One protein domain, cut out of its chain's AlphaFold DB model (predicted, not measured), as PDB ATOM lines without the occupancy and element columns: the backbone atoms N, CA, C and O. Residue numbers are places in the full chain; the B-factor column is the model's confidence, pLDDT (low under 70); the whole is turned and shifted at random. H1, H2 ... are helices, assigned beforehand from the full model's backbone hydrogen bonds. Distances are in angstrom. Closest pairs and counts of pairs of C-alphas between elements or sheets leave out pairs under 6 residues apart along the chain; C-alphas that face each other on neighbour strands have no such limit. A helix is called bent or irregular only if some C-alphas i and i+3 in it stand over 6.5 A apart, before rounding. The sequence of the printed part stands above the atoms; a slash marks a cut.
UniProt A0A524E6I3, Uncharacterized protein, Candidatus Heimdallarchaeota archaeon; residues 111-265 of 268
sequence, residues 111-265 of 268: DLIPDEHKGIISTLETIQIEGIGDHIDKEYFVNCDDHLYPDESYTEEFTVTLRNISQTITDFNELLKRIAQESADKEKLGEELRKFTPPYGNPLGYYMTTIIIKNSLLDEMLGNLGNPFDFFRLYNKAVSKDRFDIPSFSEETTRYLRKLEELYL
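What this domain is: This is residues 111 to 265 of the 268 residues of an uncharacterized protein of Candidatus Heimdallarchaeota archaeon (UniProt A0A524E6I3). What is the main picture? H1, H3 and H4 run lengthwise, their centres making a triangle, with H4 packed on H3 and on residues 115 to 123 of H1, while H5 and H7 pack steeply on H1, H8 packs steeply on H3, and little H6 sits near H5 and H7. H2 lies at one end, with the kinked end of H1. What is it made of? The printed part has 155 residues with eight named helices, H1 to H8 in order, and no named strand: all helix, compact, with a radius of gyration of the C-alphas of 15.5 A and spans of 48 by 32 by 30 A.

How they stand to each other: What touches H1? H1, residues 115 to 142, touches H5, residues 203 to 214, at a steep tilt of 67 degrees, with C-alphas 131 and 205 closest at 3.6 A. H2, residues 152 to 163, only just touches H1, with 3 pairs of C-alphas within 8 A, the closest 142 and 155 at 6.4 A. Which hairpins form? H3, residues 165 to 181, and H4, residues 186 to 196, form one, with C-alphas 179 and 186 closest at 5.6 A. H7, residues 228 to 241, and H8, residues 251 to 264, form another, with C-alphas 229 and 257 closest at 5.7 A. And H6, and the backbones? H6, residues 218 to 223, is close to but not clearly touching H5, with C-alphas 212 and 218 at 6.4 A. Each O i to N i+4 pair is within hydrogen-bond range in H2, H3, H5, H6 and H8, against 17 of 24 in H1, 5 of 7 in H4 and 7 of 10 in H7.

Where its parts are: Where does H1 run? It spans 35.7 A from C-alpha 115 at (-10.528, -34.084, -24.062), and is irregular, with C-alphas 136 and 139 7.4 A apart. Where does H8 end? At C-alpha 264, (-8.905, -44.305, -16.054).

The domain as a whole: Is it cut? The printed part has no cut, and no link is long. Where is confidence low? Residues 143 to 153, 183 and 199 to 201 are under 70.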
ATOM      1  N   ASP A 111      -8.630 -36.285 -13.813       93.00
ATOM      2  CA  ASP A 111      -7.471 -35.529 -14.295       93.00
ATOM      3  C   ASP A 111      -6.694 -36.285 -15.386       93.00
ATOM      4  O   ASP A 111      -5.951 -35.681 -16.163       93.00
ATOM      5  N   LEU A 112      -6.876 -37.607 -15.481       94.06
ATOM      6  CA  LEU A 112      -6.257 -38.437 -16.518       94.06
ATOM      7  C   LEU A 112      -7.059 -38.480 -17.823       94.06
ATOM      8  O   LEU A 112      -6.554 -39.010 -18.816       94.06
ATOM      9  N   ILE A 113      -8.291 -37.964 -17.846       94.69
ATOM     10  CA  ILE A 113      -9.171 -38.071 -19.012       94.69
ATOM     11  C   ILE A 113      -8.804 -37.000 -20.053       94.69
ATOM     12  O   ILE A 113      -9.013 -35.808 -19.808       94.69
ATOM     13  N   PRO A 114      -8.313 -37.395 -21.244       94.31
ATOM     14  CA  PRO A 114      -8.056 -36.453 -22.321       94.31
ATOM     15  C   PRO A 114      -9.376 -35.936 -22.908       94.31
ATOM     16  O   PRO A 114     -10.412 -36.602 -22.812       94.31
ATOM     17  N   ASP A 115      -9.335 -34.764 -23.544       91.81
ATOM     18  CA  ASP A 115     -10.528 -34.084 -24.062       91.81
ATOM     19  C   ASP A 115     -11.364 -34.985 -24.980       91.81
ATOM     20  O   ASP A 115     -12.585 -35.047 -24.824       91.81
ATOM     21  N   GLU A 116     -10.724 -35.800 -25.830       92.75
ATOM     22  CA  GLU A 116     -11.432 -36.701 -26.745       92.75
ATOM     23  C   GLU A 116     -12.264 -37.799 -26.058       92.75
ATOM     24  O   GLU A 116     -13.082 -38.451 -26.709       92.75
ATOM     25  N   HIS A 117     -12.057 -38.041 -24.759       94.19
ATOM     26  CA  HIS A 117     -12.809 -39.021 -23.973       94.19
ATOM     27  C   HIS A 117     -13.729 -38.386 -22.923       94.19
ATOM     28  O   HIS A 117     -14.573 -39.096 -22.373       94.19
ATOM     29  N   LYS A 118     -13.635 -37.071 -22.669       92.38
ATOM     30  CA  LYS A 118     -14.460 -36.390 -21.655       92.38
ATOM     31  C   LYS A 118     -15.948 -36.546 -21.930       92.38
ATOM     32  O   LYS A 118     -16.674 -36.994 -21.051       92.38
ATOM     33  N   GLY A 119     -16.389 -36.254 -23.158       91.56
ATOM     34  CA  GLY A 119     -17.798 -36.391 -23.546       91.56
ATOM     35  C   GLY A 119     -18.319 -37.826 -23.439       91.56
ATOM     36  O   GLY A 119     -19.467 -38.048 -23.060       91.56
ATOM     37  N   ILE A 120     -17.457 -38.810 -23.703       95.12
ATOM     38  CA  ILE A 120     -17.795 -40.233 -23.605       95.12
ATOM     39  C   ILE A 120     -17.993 -40.609 -22.137       95.12
ATOM     40  O   ILE A 120     -19.053 -41.106 -21.771       95.12
ATOM     41  N   ILE A 121     -16.995 -40.350 -21.289       95.62
ATOM     42  CA  ILE A 121     -17.025 -40.758 -19.881       95.62
ATOM     43  C   ILE A 121     -18.120 -40.008 -19.121       95.62
ATOM     44  O   ILE A 121     -18.867 -40.655 -18.390       95.62
ATOM     45  N   SER A 122     -18.294 -38.705 -19.374       93.81
ATOM     46  CA  SER A 122     -19.386 -37.932 -18.772       93.81
ATOM     47  C   SER A 122     -20.749 -38.510 -19.151       93.81
ATOM     48  O   SER A 122     -21.625 -38.618 -18.306       93.81
ATOM     49  N   THR A 123     -20.930 -38.948 -20.403       95.69
ATOM     50  CA  THR A 123     -22.190 -39.571 -20.833       95.69
ATOM     51  C   THR A 123     -22.445 -40.887 -20.096       95.69
ATOM     52  O   THR A 123     -23.554 -41.122 -19.620       95.69
ATOM     53  N   LEU A 124     -21.431 -41.753 -19.986       97.19
ATOM     54  CA  LEU A 124     -21.566 -43.040 -19.296       97.19
ATOM     55  C   LEU A 124     -21.856 -42.854 -17.798       97.19
ATOM     56  O   LEU A 124     -22.678 -43.583 -17.244       97.19
ATOM     57  N   GLU A 125     -21.200 -41.882 -17.160       95.81
ATOM     58  CA  GLU A 125     -21.452 -41.507 -15.767       95.81
ATOM     59  C   GLU A 125     -22.872 -40.980 -15.579       95.81
ATOM     60  O   GLU A 125     -23.597 -41.505 -14.737       95.81
ATOM     61  N   THR A 126     -23.315 -40.026 -16.401       95.19
ATOM     62  CA  THR A 126     -24.679 -39.493 -16.323       95.19
ATOM     63  C   THR A 126     -25.728 -40.585 -16.524       95.19
ATOM     64  O   THR A 126     -26.713 -40.616 -15.794       95.19
ATOM     65  N   ILE A 127     -25.520 -41.524 -17.458       97.06
ATOM     66  CA  ILE A 127     -26.430 -42.668 -17.646       97.06
ATOM     67  C   ILE A 127     -26.530 -43.512 -16.369       97.06
ATOM     68  O   ILE A 127     -27.633 -43.899 -15.988       97.06
ATOM     69  N   GLN A 128     -25.412 -43.795 -15.692       97.25
ATOM     70  CA  GLN A 128     -25.436 -44.539 -14.431       97.25
ATOM     71  C   GLN A 128     -26.142 -43.743 -13.325       97.25
ATOM     72  O   GLN A 128     -27.046 -44.269 -12.679       97.25
ATOM     73  N   ILE A 129     -25.721 -42.498 -13.096       95.50
ATOM     74  CA  ILE A 129     -26.159 -41.688 -11.955       95.50
ATOM     75  C   ILE A 129     -27.638 -41.329 -12.073       95.50
ATOM     76  O   ILE A 129     -28.414 -41.661 -11.180       95.50
ATOM     77  N   GLU A 130     -28.048 -40.716 -13.183       94.31
ATOM     78  CA  GLU A 130     -29.447 -40.324 -13.385       94.31
ATOM     79  C   GLU A 130     -30.338 -41.559 -13.545       94.31
ATOM     80  O   GLU A 130     -31.472 -41.556 -13.089       94.31
ATOM     81  N   GLY A 131     -29.823 -42.657 -14.111       95.19
ATOM     82  CA  GLY A 131     -30.572 -43.907 -14.218       95.19
ATOM     83  C   GLY A 131     -30.933 -44.532 -12.870       95.19
ATOM     84  O   GLY A 131     -32.044 -45.038 -12.703       95.19
ATOM     85  N   ILE A 132     -30.013 -44.487 -11.904       95.75
ATOM     86  CA  ILE A 132     -30.271 -44.923 -10.525       95.75
ATOM     87  C   ILE A 132     -31.133 -43.881  -9.801       95.75
ATOM     88  O   ILE A 132     -32.119 -44.248  -9.162       95.75
ATOM     89  N   GLY A 133     -30.810 -42.594  -9.950       94.38
ATOM     90  CA  GLY A 133     -31.562 -41.480  -9.369       94.38
ATOM     91  C   GLY A 133     -33.023 -41.434  -9.821       94.38
ATOM     92  O   GLY A 133     -33.904 -41.143  -9.020       94.38
ATOM     93  N   ASP A 134     -33.322 -41.813 -11.062       93.56
ATOM     94  CA  ASP A 134     -34.684 -41.865 -11.598       93.56
ATOM     95  C   ASP A 134     -35.584 -42.854 -10.834       93.56
ATOM     96  O   ASP A 134     -36.795 -42.660 -10.757       93.56
ATOM     97  N   HIS A 135     -35.025 -43.879 -10.181       93.44
ATOM     98  CA  HIS A 135     -35.807 -44.758  -9.303       93.44
ATOM     99  C   HIS A 135     -36.238 -44.096  -7.985       93.44
ATOM    100  O   HIS A 135     -37.083 -44.650  -7.283       93.44
ATOM    101  N   ILE A 136     -35.695 -42.926  -7.643       92.94
ATOM    102  CA  ILE A 136     -36.080 -42.167  -6.447       92.94
ATOM    103  C   ILE A 136     -37.360 -41.365  -6.682       92.94
ATOM    104  O   ILE A 136     -38.152 -41.195  -5.755       92.94
ATOM    105  N   ASP A 137     -37.552 -40.844  -7.895       88.81
ATOM    106  CA  ASP A 137     -38.582 -39.845  -8.166       88.81
ATOM    107  C   ASP A 137     -39.550 -40.225  -9.297       88.81
ATOM    108  O   ASP A 137     -40.717 -39.832  -9.256       88.81
ATOM    109  N   LYS A 138     -39.141 -41.022 -10.292       85.50
ATOM    110  CA  LYS A 138     -39.977 -41.282 -11.476       85.50
ATOM    111  C   LYS A 138     -41.195 -42.158 -11.216       85.50
ATOM    112  O   LYS A 138     -42.162 -42.035 -11.961       85.50
ATOM    113  N   GLU A 139     -41.230 -42.962 -10.151       78.50
ATOM    114  CA  GLU A 139     -42.479 -43.635  -9.754       78.50
ATOM    115  C   GLU A 139     -43.577 -42.617  -9.419       78.50
ATOM    116  O   GLU A 139     -44.723 -42.782  -9.826       78.50
ATOM    117  N   TYR A 140     -43.205 -41.520  -8.761       73.75
ATOM    118  CA  TYR A 140     -44.130 -40.461  -8.382       73.75
ATOM    119  C   TYR A 140     -44.516 -39.564  -9.569       73.75
ATOM    120  O   TYR A 140     -45.623 -39.045  -9.620       73.75
ATOM    121  N   PHE A 141     -43.619 -39.388 -10.542       72.25
ATOM    122  CA  PHE A 141     -43.804 -38.412 -11.622       72.25
ATOM    123  C   PHE A 141     -44.273 -38.989 -12.962       72.25
ATOM    124  O   PHE A 141     -44.974 -38.307 -13.698       72.25
ATOM    125  N   VAL A 142     -43.892 -40.224 -13.291       70.62
ATOM    126  CA  VAL A 142     -44.222 -40.864 -14.579       70.62
ATOM    127  C   VAL A 142     -45.414 -41.812 -14.442       70.62
ATOM    128  O   VAL A 142     -46.170 -41.980 -15.395       70.62
ATOM    129  N   ASN A 143     -45.608 -42.413 -13.263       65.75
ATOM    130  CA  ASN A 143     -46.659 -43.412 -13.032       65.75
ATOM    131  C   ASN A 143     -47.840 -42.895 -12.191       65.75
ATOM    132  O   ASN A 143     -48.722 -43.685 -11.856       65.75
ATOM    133  N   CYS A 144     -47.863 -41.611 -11.822       61.47
ATOM    134  CA  CYS A 144     -48.976 -41.015 -11.082       61.47
ATOM    135  C   CYS A 144     -49.954 -40.324 -12.040       61.47
ATOM    136  O   CYS A 144     -49.540 -39.525 -12.879       61.47
ATOM    137  N   ASP A 145     -51.249 -40.607 -11.875       58.38
ATOM    138  CA  ASP A 145     -52.337 -40.009 -12.663       58.38
ATOM    139  C   ASP A 145     -52.465 -38.484 -12.449       58.38
ATOM    140  O   ASP A 145     -53.060 -37.792 -13.271       58.38
ATOM    141  N   ASP A 146     -51.887 -37.947 -11.366       58.84
ATOM    142  CA  ASP A 146     -52.038 -36.542 -10.965       58.84
ATOM    143  C   ASP A 146     -51.031 -35.580 -11.633       58.84
ATOM    144  O   ASP A 146     -51.011 -34.401 -11.288       58.84
ATOM    145  N   HIS A 147     -50.209 -36.056 -12.586       56.22
ATOM    146  CA  HIS A 147     -49.311 -35.263 -13.451       56.22
ATOM    147  C   HIS A 147     -48.717 -34.001 -12.792       56.22
ATOM    148  O   HIS A 147     -48.800 -32.897 -13.323       56.22
ATOM    149  N   LEU A 148     -48.060 -34.154 -11.639       60.91
ATOM    150  CA  LEU A 148     -47.426 -33.037 -10.919       60.91
ATOM    151  C   LEU A 148     -46.154 -32.499 -11.607       60.91
ATOM    152  O   LEU A 148     -45.400 -31.729 -11.005       60.91
ATOM    153  N   TYR A 149     -45.877 -32.914 -12.846       64.06
ATOM    154  CA  TYR A 149     -44.764 -32.377 -13.612       64.06
ATOM    155  C   TYR A 149     -45.157 -31.017 -14.202       64.06
ATOM    156  O   TYR A 149     -46.188 -30.923 -14.860       64.06
ATOM    157  N   PRO A 150     -44.336 -29.968 -14.016       57.16
ATOM    158  CA  PRO A 150     -44.595 -28.660 -14.622       57.16
ATOM    159  C   PRO A 150     -44.506 -28.704 -16.152       57.16
ATOM    160  O   PRO A 150     -45.010 -27.805 -16.815       57.16
ATOM    161  N   ASP A 151     -43.862 -29.739 -16.692       65.62
ATOM    162  CA  ASP A 151     -43.594 -29.903 -18.109       65.62
ATOM    163  C   ASP A 151     -44.188 -31.231 -18.615       65.62
ATOM    164  O   ASP A 151     -43.615 -32.314 -18.440       65.62
ATOM    165  N   GLU A 152     -45.371 -31.148 -19.228       67.81
ATOM    166  CA  GLU A 152     -46.016 -32.279 -19.906       67.81
ATOM    167  C   GLU A 152     -45.131 -32.833 -21.035       67.81
ATOM    168  O   GLU A 152     -45.094 -34.049 -21.247       67.81
ATOM    169  N   SER A 153     -44.363 -31.965 -21.707       68.62
ATOM    170  CA  SER A 153     -43.496 -32.358 -22.821       68.62
ATOM    171  C   SER A 153     -42.346 -33.249 -22.358       68.62
ATOM    172  O   SER A 153     -42.013 -34.222 -23.035       68.62
ATOM    173  N   TYR A 154     -41.826 -33.016 -21.150       72.88
ATOM    174  CA  TYR A 154     -40.833 -33.894 -20.539       72.88
ATOM    175  C   TYR A 154     -41.382 -35.303 -20.290       72.88
ATOM    176  O   TYR A 154     -40.741 -36.301 -20.628       72.88
ATOM    177  N   THR A 155     -42.565 -35.405 -19.678       76.31
ATOM    178  CA  THR A 155     -43.153 -36.713 -19.346       76.31
ATOM    179  C   THR A 155     -43.459 -37.495 -20.622       76.31
ATOM    180  O   THR A 155     -43.237 -38.712 -20.686       76.31
ATOM    181  N   GLU A 156     -43.907 -36.793 -21.665       80.88
ATOM    182  CA  GLU A 156     -44.087 -37.354 -22.996       80.88
ATOM    183  C   GLU A 156     -42.757 -37.838 -23.590       80.88
ATOM    184  O   GLU A 156     -42.669 -39.004 -23.974       80.88
ATOM    185  N   GLU A 157     -41.706 -37.014 -23.609       81.25
ATOM    186  CA  GLU A 157     -40.393 -37.380 -24.156       81.25
ATOM    187  C   GLU A 157     -39.769 -38.574 -23.421       81.25
ATOM    188  O   GLU A 157     -39.276 -39.517 -24.055       81.25
ATOM    189  N   PHE A 158     -39.844 -38.586 -22.087       85.25
ATOM    190  CA  PHE A 158     -39.353 -39.688 -21.263       85.25
ATOM    191  C   PHE A 158     -40.091 -40.988 -21.609       85.25
ATOM    192  O   PHE A 158     -39.473 -42.025 -21.869       85.25
ATOM    193  N   THR A 159     -41.421 -40.924 -21.701       84.12
ATOM    194  CA  THR A 159     -42.270 -42.070 -22.046       84.12
ATOM    195  C   THR A 159     -42.041 -42.543 -23.482       84.12
ATOM    196  O   THR A 159     -41.985 -43.749 -23.735       84.12
ATOM    197  N   VAL A 160     -41.891 -41.627 -24.440       86.62
ATOM    198  CA  VAL A 160     -41.612 -41.942 -25.848       86.62
ATOM    199  C   VAL A 160     -40.251 -42.613 -25.983       86.62
ATOM    200  O   VAL A 160     -40.147 -43.644 -26.652       86.62
ATOM    201  N   THR A 161     -39.227 -42.095 -25.307       85.00
ATOM    202  CA  THR A 161     -37.904 -42.723 -25.275       85.00
ATOM    203  C   THR A 161     -37.975 -44.124 -24.670       85.00
ATOM    204  O   THR A 161     -37.449 -45.064 -25.263       85.00
ATOM    205  N   LEU A 162     -38.703 -44.320 -23.563       88.31
ATOM    206  CA  LEU A 162     -38.900 -45.655 -22.984       88.31
ATOM    207  C   LEU A 162     -39.619 -46.625 -23.932       88.31
ATOM    208  O   LEU A 162     -39.266 -47.803 -23.986       88.31
ATOM    209  N   ARG A 163     -40.600 -46.158 -24.716       89.94
ATOM    210  CA  ARG A 163     -41.261 -46.998 -25.735       89.94
ATOM    211  C   ARG A 163     -40.302 -47.420 -26.851       89.94
ATOM    212  O   ARG A 163     -40.464 -48.504 -27.402       89.94
ATOM    213  N   ASN A 164     -39.306 -46.589 -27.155       91.81
ATOM    214  CA  ASN A 164     -38.309 -46.821 -28.203       91.81
ATOM    215  C   ASN A 164     -36.966 -47.346 -27.667       91.81
ATOM    216  O   ASN A 164     -35.989 -47.411 -28.414       91.81
ATOM    217  N   ILE A 165     -36.913 -47.763 -26.399       92.69
ATOM    218  CA  ILE A 165     -35.666 -48.045 -25.682       92.69
ATOM    219  C   ILE A 165     -34.777 -49.085 -26.371       92.69
ATOM    220  O   ILE A 165     -33.554 -48.962 -26.362       92.69
ATOM    221  N   SER A 166     -35.374 -50.076 -27.036       93.69
ATOM    222  CA  SER A 166     -34.623 -51.085 -27.782       93.69
ATOM    223  C   SER A 166     -33.807 -50.476 -28.926       93.69
ATOM    224  O   SER A 166     -32.651 -50.854 -29.139       93.69
ATOM    225  N   GLN A 167     -34.393 -49.515 -29.646       95.00
ATOM    226  CA  GLN A 167     -33.698 -48.788 -30.703       95.00
ATOM    227  C   GLN A 167     -32.641 -47.863 -30.097       95.00
ATOM    228  O   GLN A 167     -31.506 -47.869 -30.557       95.00
ATOM    229  N   THR A 168     -32.964 -47.166 -29.003       94.62
ATOM    230  CA  THR A 168     -32.016 -46.306 -28.279       94.62
ATOM    231  C   THR A 168     -30.760 -47.067 -27.842       94.62
ATOM    232  O   THR A 168     -29.650 -46.594 -28.073       94.62
ATOM    233  N   ILE A 169     -30.901 -48.269 -27.272       96.00
ATOM    234  CA  ILE A 169     -29.758 -49.118 -26.887       96.00
ATOM    235  C   ILE A 169     -28.947 -49.539 -28.115       96.00
ATOM    236  O   ILE A 169     -27.716 -49.540 -28.074       96.00
ATOM    237  N   THR A 170     -29.629 -49.886 -29.209       96.12
ATOM    238  CA  THR A 170     -28.983 -50.289 -30.466       96.12
ATOM    239  C   THR A 170     -28.156 -49.142 -31.047       96.12
ATOM    240  O   THR A 170     -26.981 -49.334 -31.358       96.12
ATOM    241  N   ASP A 171     -28.727 -47.941 -31.115       95.94
ATOM    242  CA  ASP A 171     -28.061 -46.748 -31.637       95.94
ATOM    243  C   ASP A 171     -26.879 -46.335 -30.753       95.94
ATOM    244  O   ASP A 171     -25.792 -46.047 -31.262       95.94
ATOM    245  N   PHE A 172     -27.046 -46.387 -29.426       96.56
ATOM    246  CA  PHE A 172     -25.966 -46.124 -28.475       96.56
ATOM    247  C   PHE A 172     -24.816 -47.126 -28.636       96.56
ATOM    248  O   PHE A 172     -23.642 -46.748 -28.680       96.56
ATOM    249  N   ASN A 173     -25.141 -48.415 -28.779       97.25
ATOM    250  CA  ASN A 173     -24.159 -49.468 -29.013       97.25
ATOM    251  C   ASN A 173     -23.392 -49.261 -30.329       97.25
ATOM    252  O   ASN A 173     -22.170 -49.408 -30.345       97.25
ATOM    253  N   GLU A 174     -24.074 -48.916 -31.422       96.38
ATOM    254  CA  GLU A 174     -23.417 -48.655 -32.708       96.38
ATOM    255  C   GLU A 174     -22.528 -47.409 -32.666       96.38
ATOM    256  O   GLU A 174     -21.426 -47.421 -33.223       96.38
ATOM    257  N   LEU A 175     -22.935 -46.361 -31.947       95.88
ATOM    258  CA  LEU A 175     -22.100 -45.178 -31.760       95.88
ATOM    259  C   LEU A 175     -20.829 -45.499 -30.957       95.88
ATOM    260  O   LEU A 175     -19.733 -45.109 -31.365       95.88
ATOM    261  N   LEU A 176     -20.933 -46.292 -29.884       96.06
ATOM    262  CA  LEU A 176     -19.761 -46.760 -29.133       96.06
ATOM    263  C   LEU A 176     -18.823 -47.638 -29.973       96.06
ATOM    264  O   LEU A 176     -17.603 -47.529 -29.833       96.06
ATOM    265  N   LYS A 177     -19.353 -48.475 -30.874       95.50
ATOM    266  CA  LYS A 177     -18.523 -49.248 -31.815       95.50
ATOM    267  C   LYS A 177     -17.754 -48.341 -32.769       95.50
ATOM    268  O   LYS A 177     -16.558 -48.541 -32.956       95.50
ATOM    269  N   ARG A 178     -18.405 -47.317 -33.330       94.62
ATOM    270  CA  ARG A 178     -17.739 -46.330 -34.200       94.62
ATOM    271  C   ARG A 178     -16.607 -45.619 -33.464       94.62
ATOM    272  O   ARG A 178     -15.489 -45.578 -33.961       94.62
ATOM    273  N   ILE A 179     -16.854 -45.176 -32.232       93.44
ATOM    274  CA  ILE A 179     -15.833 -44.569 -31.362       93.44
ATOM    275  C   ILE A 179     -14.659 -45.526 -31.100       93.44
ATOM    276  O   ILE A 179     -13.501 -45.108 -31.059       93.44
ATOM    277  N   ALA A 180     -14.941 -46.817 -30.914       92.44
ATOM    278  CA  ALA A 180     -13.908 -47.823 -30.689       92.44
ATOM    279  C   ALA A 180     -13.004 -48.043 -31.918       92.44
ATOM    280  O   ALA A 180     -11.846 -48.439 -31.754       92.44
ATOM    281  N   GLN A 181     -13.525 -47.798 -33.126       89.50
ATOM    282  CA  GLN A 181     -12.844 -48.006 -34.407       89.50
ATOM    283  C   GLN A 181     -12.149 -46.740 -34.935       89.50
ATOM    284  O   GLN A 181     -11.087 -46.836 -35.552       89.50
ATOM    285  N   GLU A 182     -12.721 -45.558 -34.699       81.38
ATOM    286  CA  GLU A 182     -12.278 -44.287 -35.277       81.38
ATOM    287  C   GLU A 182     -11.412 -43.494 -34.284       81.38
ATOM    288  O   GLU A 182     -11.878 -43.020 -33.251       81.38
ATOM    289  N   SER A 183     -10.122 -43.314 -34.585       69.56
ATOM    290  CA  SER A 183      -9.212 -42.574 -33.698       69.56
ATOM    291  C   SER A 183      -9.252 -41.052 -33.870       69.56
ATOM    292  O   SER A 183      -8.801 -40.354 -32.970       69.56
ATOM    293  N   ALA A 184      -9.733 -40.539 -35.008       70.38
ATOM    294  CA  ALA A 184      -9.620 -39.119 -35.366       70.38
ATOM    295  C   ALA A 184     -10.840 -38.258 -34.978       70.38
ATOM    296  O   ALA A 184     -10.692 -37.046 -34.892       70.38
ATOM    297  N   ASP A 185     -12.001 -38.865 -34.703       84.69
ATOM    298  CA  ASP A 185     -13.282 -38.148 -34.531       84.69
ATOM    299  C   ASP A 185     -13.952 -38.383 -33.161       84.69
ATOM    300  O   ASP A 185     -15.125 -38.064 -32.965       84.69
ATOM    301  N   LYS A 186     -13.223 -38.932 -32.180       86.44
ATOM    302  CA  LYS A 186     -13.797 -39.335 -30.882       86.44
ATOM    303  C   LYS A 186     -14.463 -38.202 -30.108       86.44
ATOM    304  O   LYS A 186     -15.497 -38.443 -29.501       86.44
ATOM    305  N   GLU A 187     -13.912 -36.992 -30.153       87.38
ATOM    306  CA  GLU A 187     -14.507 -35.825 -29.491       87.38
ATOM    307  C   GLU A 187     -15.904 -35.536 -30.055       87.38
ATOM    308  O   GLU A 187     -16.889 -35.514 -29.319       87.38
ATOM    309  N   LYS A 188     -16.019 -35.430 -31.384       89.69
ATOM    310  CA  LYS A 188     -17.295 -35.204 -32.071       89.69
ATOM    311  C   LYS A 188     -18.297 -36.328 -31.805       89.69
ATOM    312  O   LYS A 188     -19.471 -36.061 -31.561       89.69
ATOM    313  N   LEU A 189     -17.846 -37.581 -31.846       89.88
ATOM    314  CA  LEU A 189     -18.697 -38.730 -31.533       89.88
ATOM    315  C   LEU A 189     -19.105 -38.753 -30.047       89.88
ATOM    316  O   LEU A 189     -20.207 -39.185 -29.722       89.88
ATOM    317  N   GLY A 190     -18.254 -38.245 -29.154       87.56
ATOM    318  CA  GLY A 190     -18.568 -38.006 -27.748       87.56
ATOM    319  C   GLY A 190     -19.671 -36.963 -27.564       87.56
ATOM    320  O   GLY A 190     -20.583 -37.176 -26.773       87.56
ATOM    321  N   GLU A 191     -19.660 -35.881 -28.342       87.88
ATOM    322  CA  GLU A 191     -20.769 -34.915 -28.359       87.88
ATOM    323  C   GLU A 191     -22.059 -35.521 -28.943       87.88
ATOM    324  O   GLU A 191     -23.159 -35.206 -28.490       87.88
ATOM    325  N   GLU A 192     -21.959 -36.434 -29.915       91.94
ATOM    326  CA  GLU A 192     -23.123 -37.192 -30.394       91.94
ATOM    327  C   GLU A 192     -23.702 -38.113 -29.303       91.94
ATOM    328  O   GLU A 192     -24.925 -38.220 -29.201       91.94
ATOM    329  N   LEU A 193     -22.858 -38.718 -28.455       91.44
ATOM    330  CA  LEU A 193     -23.295 -39.555 -27.328       91.44
ATOM    331  C   LEU A 193     -24.084 -38.770 -26.275       91.44
ATOM    332  O   LEU A 193     -25.030 -39.309 -25.705       91.44
ATOM    333  N   ARG A 194     -23.765 -37.491 -26.046       88.69
ATOM    334  CA  ARG A 194     -24.484 -36.652 -25.069       88.69
ATOM    335  C   ARG A 194     -25.967 -36.469 -25.387       88.69
ATOM    336  O   ARG A 194     -26.758 -36.152 -24.506       88.69
ATOM    337  N   LYS A 195     -26.388 -36.732 -26.626       89.38
ATOM    338  CA  LYS A 195     -27.812 -36.734 -27.002       89.38
ATOM    339  C   LYS A 195     -28.614 -37.839 -26.303       89.38
ATOM    340  O   LYS A 195     -29.835 -37.770 -26.282       89.38
ATOM    341  N   PHE A 196     -27.943 -38.839 -25.729       89.00
ATOM    342  CA  PHE A 196     -28.558 -39.913 -24.946       89.00
ATOM    343  C   PHE A 196     -28.671 -39.586 -23.448       89.00
ATOM    344  O   PHE A 196     -29.147 -40.415 -22.674       89.00
ATOM    345  N   THR A 197     -28.246 -38.393 -23.027       84.69
ATOM    346  CA  THR A 197     -28.382 -37.887 -21.656       84.69
ATOM    347  C   THR A 197     -29.239 -36.623 -21.664       84.69
ATOM    348  O   THR A 197     -28.688 -35.520 -21.636       84.69
ATOM    349  N   PRO A 198     -30.575 -36.751 -21.770       78.44
ATOM    350  CA  PRO A 198     -31.447 -35.589 -21.728       78.44
ATOM    351  C   PRO A 198     -31.377 -34.897 -20.351       78.44
ATOM    352  O   PRO A 198     -31.026 -35.523 -19.351       78.44
ATOM    353  N   PRO A 199     -31.689 -33.593 -20.271       60.56
ATOM    354  CA  PRO A 199     -31.402 -32.761 -19.094       60.56
ATOM    355  C   PRO A 199     -32.226 -33.072 -17.829       60.56
ATOM    356  O   PRO A 199     -31.872 -32.618 -16.742       60.56
ATOM    357  N   TYR A 200     -33.323 -33.826 -17.935       61.84
ATOM    358  CA  TYR A 200     -34.325 -33.947 -16.860       61.84
ATOM    359  C   TYR A 200     -34.536 -35.373 -16.321       61.84
ATOM    360  O   TYR A 200     -35.437 -35.604 -15.509       61.84
ATOM    361  N   GLY A 201     -33.683 -36.302 -16.739       69.25
ATOM    362  CA  GLY A 201     -33.678 -37.713 -16.366       69.25
ATOM    363  C   GLY A 201     -32.962 -38.513 -17.445       69.25
ATOM    364  O   GLY A 201     -32.533 -37.963 -18.458       69.25
ATOM    365  N   ASN A 202     -32.845 -39.823 -17.274       85.56
ATOM    366  CA  ASN A 202     -32.170 -40.665 -18.248       85.56
ATOM    367  C   ASN A 202     -32.966 -41.954 -18.506       85.56
ATOM    368  O   ASN A 202     -32.680 -42.982 -17.895       85.56
ATOM    369  N   PRO A 203     -33.938 -41.944 -19.449       91.06
ATOM    370  CA  PRO A 203     -34.720 -43.136 -19.805       91.06
ATOM    371  C   PRO A 203     -33.831 -44.340 -20.163       91.06
ATOM    372  O   PRO A 203     -34.115 -45.466 -19.753       91.06
ATOM    373  N   LEU A 204     -32.731 -44.040 -20.873       94.94
ATOM    374  CA  LEU A 204     -31.462 -44.768 -20.936       94.94
ATOM    375  C   LEU A 204     -31.167 -45.650 -19.715       94.94
ATOM    376  O   LEU A 204     -31.391 -46.864 -19.657       94.94
ATOM    377  N   GLY A 205     -30.604 -44.957 -18.731       96.38
ATOM    378  CA  GLY A 205     -30.132 -45.496 -17.471       96.38
ATOM    379  C   GLY A 205     -31.243 -46.055 -16.593       96.38
ATOM    380  O   GLY A 205     -31.026 -47.080 -15.951       96.38
ATOM    381  N   TYR A 206     -32.433 -45.452 -16.591       95.44
ATOM    382  CA  TYR A 206     -33.588 -45.930 -15.827       95.44
ATOM    383  C   TYR A 206     -34.014 -47.326 -16.291       95.44
ATOM    384  O   TYR A 206     -34.195 -48.241 -15.482       95.44
ATOM    385  N   TYR A 207     -34.100 -47.538 -17.608       95.19
ATOM    386  CA  TYR A 207     -34.382 -48.861 -18.156       95.19
ATOM    387  C   TYR A 207     -33.281 -49.864 -17.803       95.19
ATOM    388  O   TYR A 207     -33.580 -50.955 -17.310       95.19
ATOM    389  N   MET A 208     -32.010 -49.503 -18.008       97.62
ATOM    390  CA  MET A 208     -30.883 -50.389 -17.691       97.62
ATOM    391  C   MET A 208     -30.876 -50.788 -16.209       97.62
ATOM    392  O   MET A 208     -30.757 -51.973 -15.889       97.62
ATOM    393  N   THR A 209     -31.086 -49.822 -15.315       97.38
ATOM    394  CA  THR A 209     -31.186 -50.031 -13.866       97.38
ATOM    395  C   THR A 209     -32.366 -50.933 -13.517       97.38
ATOM    396  O   THR A 209     -32.209 -51.897 -12.765       97.38
ATOM    397  N   THR A 210     -33.524 -50.722 -14.148       95.88
ATOM    398  CA  THR A 210     -34.700 -51.586 -13.988       95.88
ATOM    399  C   THR A 210     -34.389 -53.042 -14.351       95.88
ATOM    400  O   THR A 210     -34.775 -53.955 -13.616       95.88
ATOM    401  N   ILE A 211     -33.688 -53.293 -15.462       97.25
ATOM    402  CA  ILE A 211     -33.306 -54.653 -15.881       97.25
ATOM    403  C   ILE A 211     -32.310 -55.285 -14.896       97.25
ATOM    404  O   ILE A 211     -32.458 -56.461 -14.547       97.25
ATOM    405  N   ILE A 212     -31.344 -54.512 -14.392       97.94
ATOM    406  CA  ILE A 212     -30.388 -54.949 -13.361       97.94
ATOM    407  C   ILE A 212     -31.124 -55.351 -12.071       97.94
ATOM    408  O   ILE A 212     -30.905 -56.450 -11.550       97.94
ATOM    409  N   ILE A 213     -32.046 -54.512 -11.586       96.69
ATOM    410  CA  ILE A 213     -32.844 -54.774 -10.378       96.69
ATOM    411  C   ILE A 213     -33.705 -56.030 -10.555       96.69
ATOM    412  O   ILE A 213     -33.655 -56.930  -9.713       96.69
ATOM    413  N   LYS A 214     -34.434 -56.150 -11.676       96.00
ATOM    414  CA  LYS A 214     -35.282 -57.323 -11.980       96.00
ATOM    415  C   LYS A 214     -34.504 -58.639 -11.970       96.00
ATOM    416  O   LYS A 214     -35.051 -59.673 -11.594       96.00
ATOM    417  N   ASN A 215     -33.222 -58.594 -12.318       97.00
ATOM    418  CA  ASN A 215     -32.334 -59.754 -12.349       97.00
ATOM    419  C   ASN A 215     -31.521 -59.956 -11.053       97.00
ATOM    420  O   ASN A 215     -30.538 -60.712 -11.053       97.00
ATOM    421  N   SER A 216     -31.953 -59.332  -9.946       97.00
ATOM    422  CA  SER A 216     -31.366 -59.459  -8.602       97.00
ATOM    423  C   SER A 216     -29.883 -59.072  -8.551       97.00
ATOM    424  O   SER A 216     -29.073 -59.758  -7.931       97.00
ATOM    425  N   LEU A 217     -29.515 -57.998  -9.255       97.44
ATOM    426  CA  LEU A 217     -28.143 -57.481  -9.333       97.44
ATOM    427  C   LEU A 217     -27.986 -56.096  -8.675       97.44
ATOM    428  O   LEU A 217     -26.978 -55.431  -8.896       97.44
ATOM    429  N   LEU A 218     -28.957 -55.666  -7.856       97.00
ATOM    430  CA  LEU A 218     -28.926 -54.375  -7.154       97.00
ATOM    431  C   LEU A 218     -27.678 -54.231  -6.271       97.00
ATOM    432  O   LEU A 218     -26.944 -53.262  -6.424       97.00
ATOM    433  N   ASP A 219     -27.386 -55.210  -5.412       96.12
ATOM    434  CA  ASP A 219     -26.234 -55.132  -4.500       96.12
ATOM    435  C   ASP A 219     -24.895 -55.017  -5.252       96.12
ATOM    436  O   ASP A 219     -24.002 -54.281  -4.838       96.12
ATOM    437  N   GLU A 220     -24.763 -55.714  -6.388       97.38
ATOM    438  CA  GLU A 220     -23.578 -55.634  -7.254       97.38
ATOM    439  C   GLU A 220     -23.474 -54.254  -7.917       97.38
ATOM    440  O   GLU A 220     -22.391 -53.668  -7.946       97.38
ATOM    441  N   MET A 221     -24.602 -53.693  -8.367       97.62
ATOM    442  CA  MET A 221     -24.668 -52.342  -8.926       97.62
ATOM    443  C   MET A 221     -24.237 -51.291  -7.905       97.62
ATOM    444  O   MET A 221     -23.392 -50.453  -8.214       97.62
ATOM    445  N   LEU A 222     -24.771 -51.356  -6.681       95.69
ATOM    446  CA  LEU A 222     -24.450 -50.400  -5.621       95.69
ATOM    447  C   LEU A 222     -23.004 -50.553  -5.140       95.69
ATOM    448  O   LEU A 222     -22.314 -49.555  -4.937       95.69
ATOM    449  N   GLY A 223     -22.498 -51.786  -5.028       94.75
ATOM    450  CA  GLY A 223     -21.093 -52.047  -4.701       94.75
ATOM    451  C   GLY A 223     -20.117 -51.463  -5.731       94.75
ATOM    452  O   GLY A 223     -19.018 -51.016  -5.376       94.75
ATOM    453  N   ASN A 224     -20.540 -51.390  -6.996       94.44
ATOM    454  CA  ASN A 224     -19.765 -50.840  -8.105       94.44
ATOM    455  C   ASN A 224     -20.142 -49.404  -8.499       94.44
ATOM    456  O   ASN A 224     -19.573 -48.885  -9.459       94.44
ATOM    457  N   LEU A 225     -20.987 -48.722  -7.721       95.31
ATOM    458  CA  LEU A 225     -21.346 -47.321  -7.950       95.31
ATOM    459  C   LEU A 225     -20.097 -46.430  -8.081       95.31
ATOM    460  O   LEU A 225     -19.082 -46.670  -7.416       95.31
ATOM    461  N   GLY A 226     -20.157 -45.457  -8.995       94.81
ATOM    462  CA  GLY A 226     -19.031 -44.597  -9.375       94.81
ATOM    463  C   GLY A 226     -18.074 -45.218 -10.401       94.81
ATOM    464  O   GLY A 226     -17.121 -44.564 -10.824       94.81
ATOM    465  N   ASN A 227     -18.298 -46.471 -10.814       97.25
ATOM    466  CA  ASN A 227     -17.665 -47.066 -11.990       97.25
ATOM    467  C   ASN A 227     -18.691 -47.178 -13.134       97.25
ATOM    468  O   ASN A 227     -19.424 -48.175 -13.202       97.25
ATOM    469  N   PRO A 228     -18.733 -46.200 -14.056       97.06
ATOM    470  CA  PRO A 228     -19.705 -46.220 -15.138       97.06
ATOM    471  C   PRO A 228     -19.427 -47.329 -16.155       97.06
ATOM    472  O   PRO A 228     -20.353 -47.814 -16.786       97.06
ATOM    473  N   PHE A 229     -18.187 -47.807 -16.301       97.81
ATOM    474  CA  PHE A 229     -17.869 -48.893 -17.237       97.81
ATOM    475  C   PHE A 229     -18.458 -50.235 -16.787       97.81
ATOM    476  O   PHE A 229     -18.911 -51.035 -17.613       97.81
ATOM    477  N   ASP A 230     -18.463 -50.481 -15.475       97.31
ATOM    478  CA  ASP A 230     -19.027 -51.701 -14.905       97.31
ATOM    479  C   ASP A 230     -20.549 -51.747 -15.011       97.31
ATOM    480  O   ASP A 230     -21.103 -52.807 -15.289       97.31
ATOM    481  N   PHE A 231     -21.216 -50.596 -14.914       98.38
ATOM    482  CA  PHE A 231     -22.666 -50.488 -15.075       98.38
ATOM    483  C   PHE A 231     -23.164 -51.116 -16.391       98.38
ATOM    484  O   PHE A 231     -24.090 -51.928 -16.389       98.38
ATOM    485  N   PHE A 232     -22.492 -50.839 -17.514       98.38
ATOM    486  CA  PHE A 232     -22.846 -51.407 -18.823       98.38
ATOM    487  C   PHE A 232     -22.608 -52.920 -18.896       98.38
ATOM    488  O   PHE A 232     -23.383 -53.654 -19.515       98.38
ATOM    489  N   ARG A 233     -21.556 -53.421 -18.239       97.94
ATOM    490  CA  ARG A 233     -21.315 -54.870 -18.141       97.94
ATOM    491  C   ARG A 233     -22.348 -55.552 -17.262       97.94
ATOM    492  O   ARG A 233     -22.780 -56.655 -17.592       97.94
ATOM    493  N   LEU A 234     -22.745 -54.907 -16.171       98.12
ATOM    494  CA  LEU A 234     -23.761 -55.413 -15.268       98.12
ATOM    495  C   LEU A 234     -25.127 -55.469 -15.954       98.12
ATOM    496  O   LEU A 234     -25.836 -56.463 -15.810       98.12
ATOM    497  N   TYR A 235     -25.450 -54.473 -16.782       98.38
ATOM    498  CA  TYR A 235     -26.609 -54.520 -17.668       98.38
ATOM    499  C   TYR A 235     -26.545 -55.716 -18.630       98.38
ATOM    500  O   TYR A 235     -27.471 -56.523 -18.662       98.38
ATOM    501  N   ASN A 236     -25.432 -55.916 -19.345       97.88
ATOM    502  CA  ASN A 236     -25.264 -57.088 -20.215       97.88
ATOM    503  C   ASN A 236     -25.406 -58.416 -19.448       97.88
ATOM    504  O   ASN A 236     -26.024 -59.363 -19.940       97.88
ATOM    505  N   LYS A 237     -24.866 -58.488 -18.226       97.44
ATOM    506  CA  LYS A 237     -25.030 -59.636 -17.325       97.44
ATOM    507  C   LYS A 237     -26.502 -59.852 -16.972       97.44
ATOM    508  O   LYS A 237     -26.951 -60.996 -16.984       97.44
ATOM    509  N   ALA A 238     -27.246 -58.788 -16.677       97.44
ATOM    510  CA  ALA A 238     -28.675 -58.845 -16.391       97.44
ATOM    511  C   ALA A 238     -29.469 -59.363 -17.601       97.44
ATOM    512  O   ALA A 238     -30.188 -60.347 -17.470       97.44
ATOM    513  N   VAL A 239     -29.237 -58.794 -18.788       96.44
ATOM    514  CA  VAL A 239     -29.869 -59.224 -20.048       96.44
ATOM    515  C   VAL A 239     -29.607 -60.702 -20.345       96.44
ATOM    516  O   VAL A 239     -30.522 -61.421 -20.723       96.44
ATOM    517  N   SER A 240     -28.389 -61.199 -20.101       95.00
ATOM    518  CA  SER A 240     -28.048 -62.611 -20.350       95.00
ATOM    519  C   SER A 240     -28.821 -63.622 -19.488       95.00
ATOM    520  O   SER A 240     -28.848 -64.811 -19.810       95.00
ATOM    521  N   LYS A 241     -29.422 -63.172 -18.378       92.25
ATOM    522  CA  LYS A 241     -30.263 -63.998 -17.500       92.25
ATOM    523  C   LYS A 241     -31.732 -64.002 -17.929       92.25
ATOM    524  O   LYS A 241     -32.480 -64.881 -17.493       92.25
ATOM    525  N   ASP A 242     -32.140 -63.044 -18.756       87.12
ATOM    526  CA  ASP A 242     -33.510 -62.907 -19.220       87.12
ATOM    527  C   ASP A 242     -33.818 -63.871 -20.374       87.12
ATOM    528  O   ASP A 242     -32.950 -64.299 -21.130       87.12
ATOM    529  N   ARG A 243     -35.096 -64.247 -20.500       74.50
ATOM    530  CA  ARG A 243     -35.574 -65.123 -21.590       74.50
ATOM    531  C   ARG A 243     -36.096 -64.346 -22.799       74.50
ATOM    532  O   ARG A 243     -36.519 -64.960 -23.776       74.50
ATOM    533  N   PHE A 244     -36.128 -63.022 -22.696       79.25
ATOM    534  CA  PHE A 244     -36.623 -62.118 -23.726       79.25
ATOM    535  C   PHE A 244     -35.468 -61.595 -24.578       79.25
ATOM    536  O   PHE A 244     -34.341 -61.490 -24.101       79.25
ATOM    537  N   ASP A 245     -35.767 -61.244 -25.828       84.44
ATOM    538  CA  ASP A 245     -34.813 -60.630 -26.756       84.44
ATOM    539  C   ASP A 245     -34.620 -59.144 -26.404       84.44
ATOM    540  O   ASP A 245     -35.137 -58.240 -27.061       84.44
ATOM    541  N   ILE A 246     -33.974 -58.905 -25.262       91.62
ATOM    542  CA  ILE A 246     -33.617 -57.568 -24.791       91.62
ATOM    543  C   ILE A 246     -32.282 -57.184 -25.444       91.62
ATOM    544  O   ILE A 246     -31.327 -57.959 -25.356       91.62
ATOM    545  N   PRO A 247     -32.161 -55.996 -26.066       94.56
ATOM    546  CA  PRO A 247     -30.907 -55.579 -26.681       94.56
ATOM    547  C   PRO A 247     -29.756 -55.507 -25.675       94.56
ATOM    548  O   PRO A 247     -29.877 -54.920 -24.600       94.56
ATOM    549  N   SER A 248     -28.612 -56.073 -26.055       95.50
ATOM    550  CA  SER A 248     -27.369 -56.052 -25.280       95.50
ATOM    551  C   SER A 248     -26.274 -55.280 -26.011       95.50
ATOM    552  O   SER A 248     -26.226 -55.279 -27.243       95.50
ATOM    553  N   PHE A 249     -25.322 -54.720 -25.269       97.56
ATOM    554  CA  PHE A 249     -24.109 -54.162 -25.859       97.56
ATOM    555  C   PHE A 249     -23.229 -55.261 -26.447       97.56
ATOM    556  O   PHE A 249     -23.048 -56.325 -25.853       97.56
ATOM    557  N   SER A 250     -22.638 -54.985 -27.606       97.19
ATOM    558  CA  SER A 250     -21.777 -55.928 -28.312       97.19
ATOM    559  C   SER A 250     -20.486 -56.244 -27.540       97.19
ATOM    560  O   SER A 250     -20.058 -55.507 -26.644       97.19
ATOM    561  N   GLU A 251     -19.813 -57.331 -27.922       96.75
ATOM    562  CA  GLU A 251     -18.489 -57.663 -27.379       96.75
ATOM    563  C   GLU A 251     -17.459 -56.566 -27.694       96.75
ATOM    564  O   GLU A 251     -16.606 -56.253 -26.866       96.75
ATOM    565  N   GLU A 252     -17.557 -55.950 -28.874       97.25
ATOM    566  CA  GLU A 252     -16.698 -54.842 -29.289       97.25
ATOM    567  C   GLU A 252     -16.853 -53.635 -28.359       97.25
ATOM    568  O   GLU A 252     -15.857 -53.163 -27.803       97.25
ATOM    569  N   THR A 253     -18.094 -53.212 -28.104       97.12
ATOM    570  CA  THR A 253     -18.422 -52.160 -27.133       97.12
ATOM    571  C   THR A 253     -17.894 -52.510 -25.748       97.12
ATOM    572  O   THR A 253     -17.185 -51.723 -25.126       97.12
ATOM    573  N   THR A 254     -18.160 -53.730 -25.279       97.62
ATOM    574  CA  THR A 254     -17.716 -54.191 -23.956       97.62
ATOM    575  C   THR A 254     -16.188 -54.161 -23.826       97.62
ATOM    576  O   THR A 254     -15.649 -53.774 -22.788       97.62
ATOM    577  N   ARG A 255     -15.468 -54.546 -24.884       97.75
ATOM    578  CA  ARG A 255     -14.003 -54.508 -24.934       97.75
ATOM    579  C   ARG A 255     -13.479 -53.076 -24.938       97.75
ATOM    580  O   ARG A 255     -12.465 -52.813 -24.298       97.75
ATOM    581  N   TYR A 256     -14.144 -52.165 -25.644       97.06
ATOM    582  CA  TYR A 256     -13.794 -50.747 -25.637       97.06
ATOM    583  C   TYR A 256     -13.968 -50.127 -24.247       97.06
ATOM    584  O   TYR A 256     -13.019 -49.545 -23.727       97.06
ATOM    585  N   LEU A 257     -15.117 -50.345 -23.600       97.44
ATOM    586  CA  LEU A 257     -15.373 -49.847 -22.244       97.44
ATOM    587  C   LEU A 257     -14.371 -50.401 -21.223       97.44
ATOM    588  O   LEU A 257     -13.905 -49.660 -20.366       97.44
ATOM    589  N   ARG A 258     -13.965 -51.672 -21.353       97.75
ATOM    590  CA  ARG A 258     -12.901 -52.251 -20.516       97.75
ATOM    591  C   ARG A 258     -11.557 -51.542 -20.701       97.75
ATOM    592  O   ARG A 258     -10.862 -51.314 -19.723       97.75
ATOM    593  N   LYS A 259     -11.190 -51.169 -21.931       96.69
ATOM    594  CA  LYS A 259      -9.954 -50.407 -22.168       96.69
ATOM    595  C   LYS A 259     -10.005 -49.033 -21.503       96.69
ATOM    596  O   LYS A 259      -9.011 -48.619 -20.922       96.69
ATOM    597  N   LEU A 260     -11.137 -48.328 -21.595       96.44
ATOM    598  CA  LEU A 260     -11.306 -47.040 -20.911       96.44
ATOM    599  C   LEU A 260     -11.203 -47.209 -19.394       96.44
ATOM    600  O   LEU A 260     -10.498 -46.450 -18.739       96.44
ATOM    601  N   GLU A 261     -11.838 -48.242 -18.848       97.31
ATOM    602  CA  GLU A 261     -11.717 -48.573 -17.432       97.31
ATOM    603  C   GLU A 261     -10.264 -48.840 -17.021       97.31
ATOM    604  O   GLU A 261      -9.787 -48.250 -16.064       97.31
ATOM    605  N   GLU A 262      -9.521 -49.667 -17.758       96.44
ATOM    606  CA  GLU A 262      -8.107 -49.949 -17.467       96.44
ATOM    607  C   GLU A 262      -7.222 -48.690 -17.507       96.44
ATOM    608  O   GLU A 262      -6.227 -48.611 -16.781       96.44
ATOM    609  N   LEU A 263      -7.571 -47.717 -18.356       95.88
ATOM    610  CA  LEU A 263      -6.853 -46.450 -18.484       95.88
ATOM    611  C   LEU A 263      -7.162 -45.475 -17.343       95.88
ATOM    612  O   LEU A 263      -6.244 -44.794 -16.887       95.88
ATOM    613  N   TYR A 264      -8.422 -45.400 -16.905       96.69
ATOM    614  CA  TYR A 264      -8.905 -44.305 -16.054       96.69
ATOM    615  C   TYR A 264      -9.338 -44.721 -14.653       96.69
ATOM    616  O   TYR A 264      -9.492 -43.852 -13.801       96.69
ATOM    617  N   LEU A 265      -9.539 -46.007 -14.368       95.06
ATOM    618  CA  LEU A 265      -9.912 -46.448 -13.026       95.06
ATOM    619  C   LEU A 265      -8.810 -46.069 -12.023       95.06
ATOM    620  O   LEU A 265      -7.627 -46.344 -12.247       95.06
TER     621      LEU A 265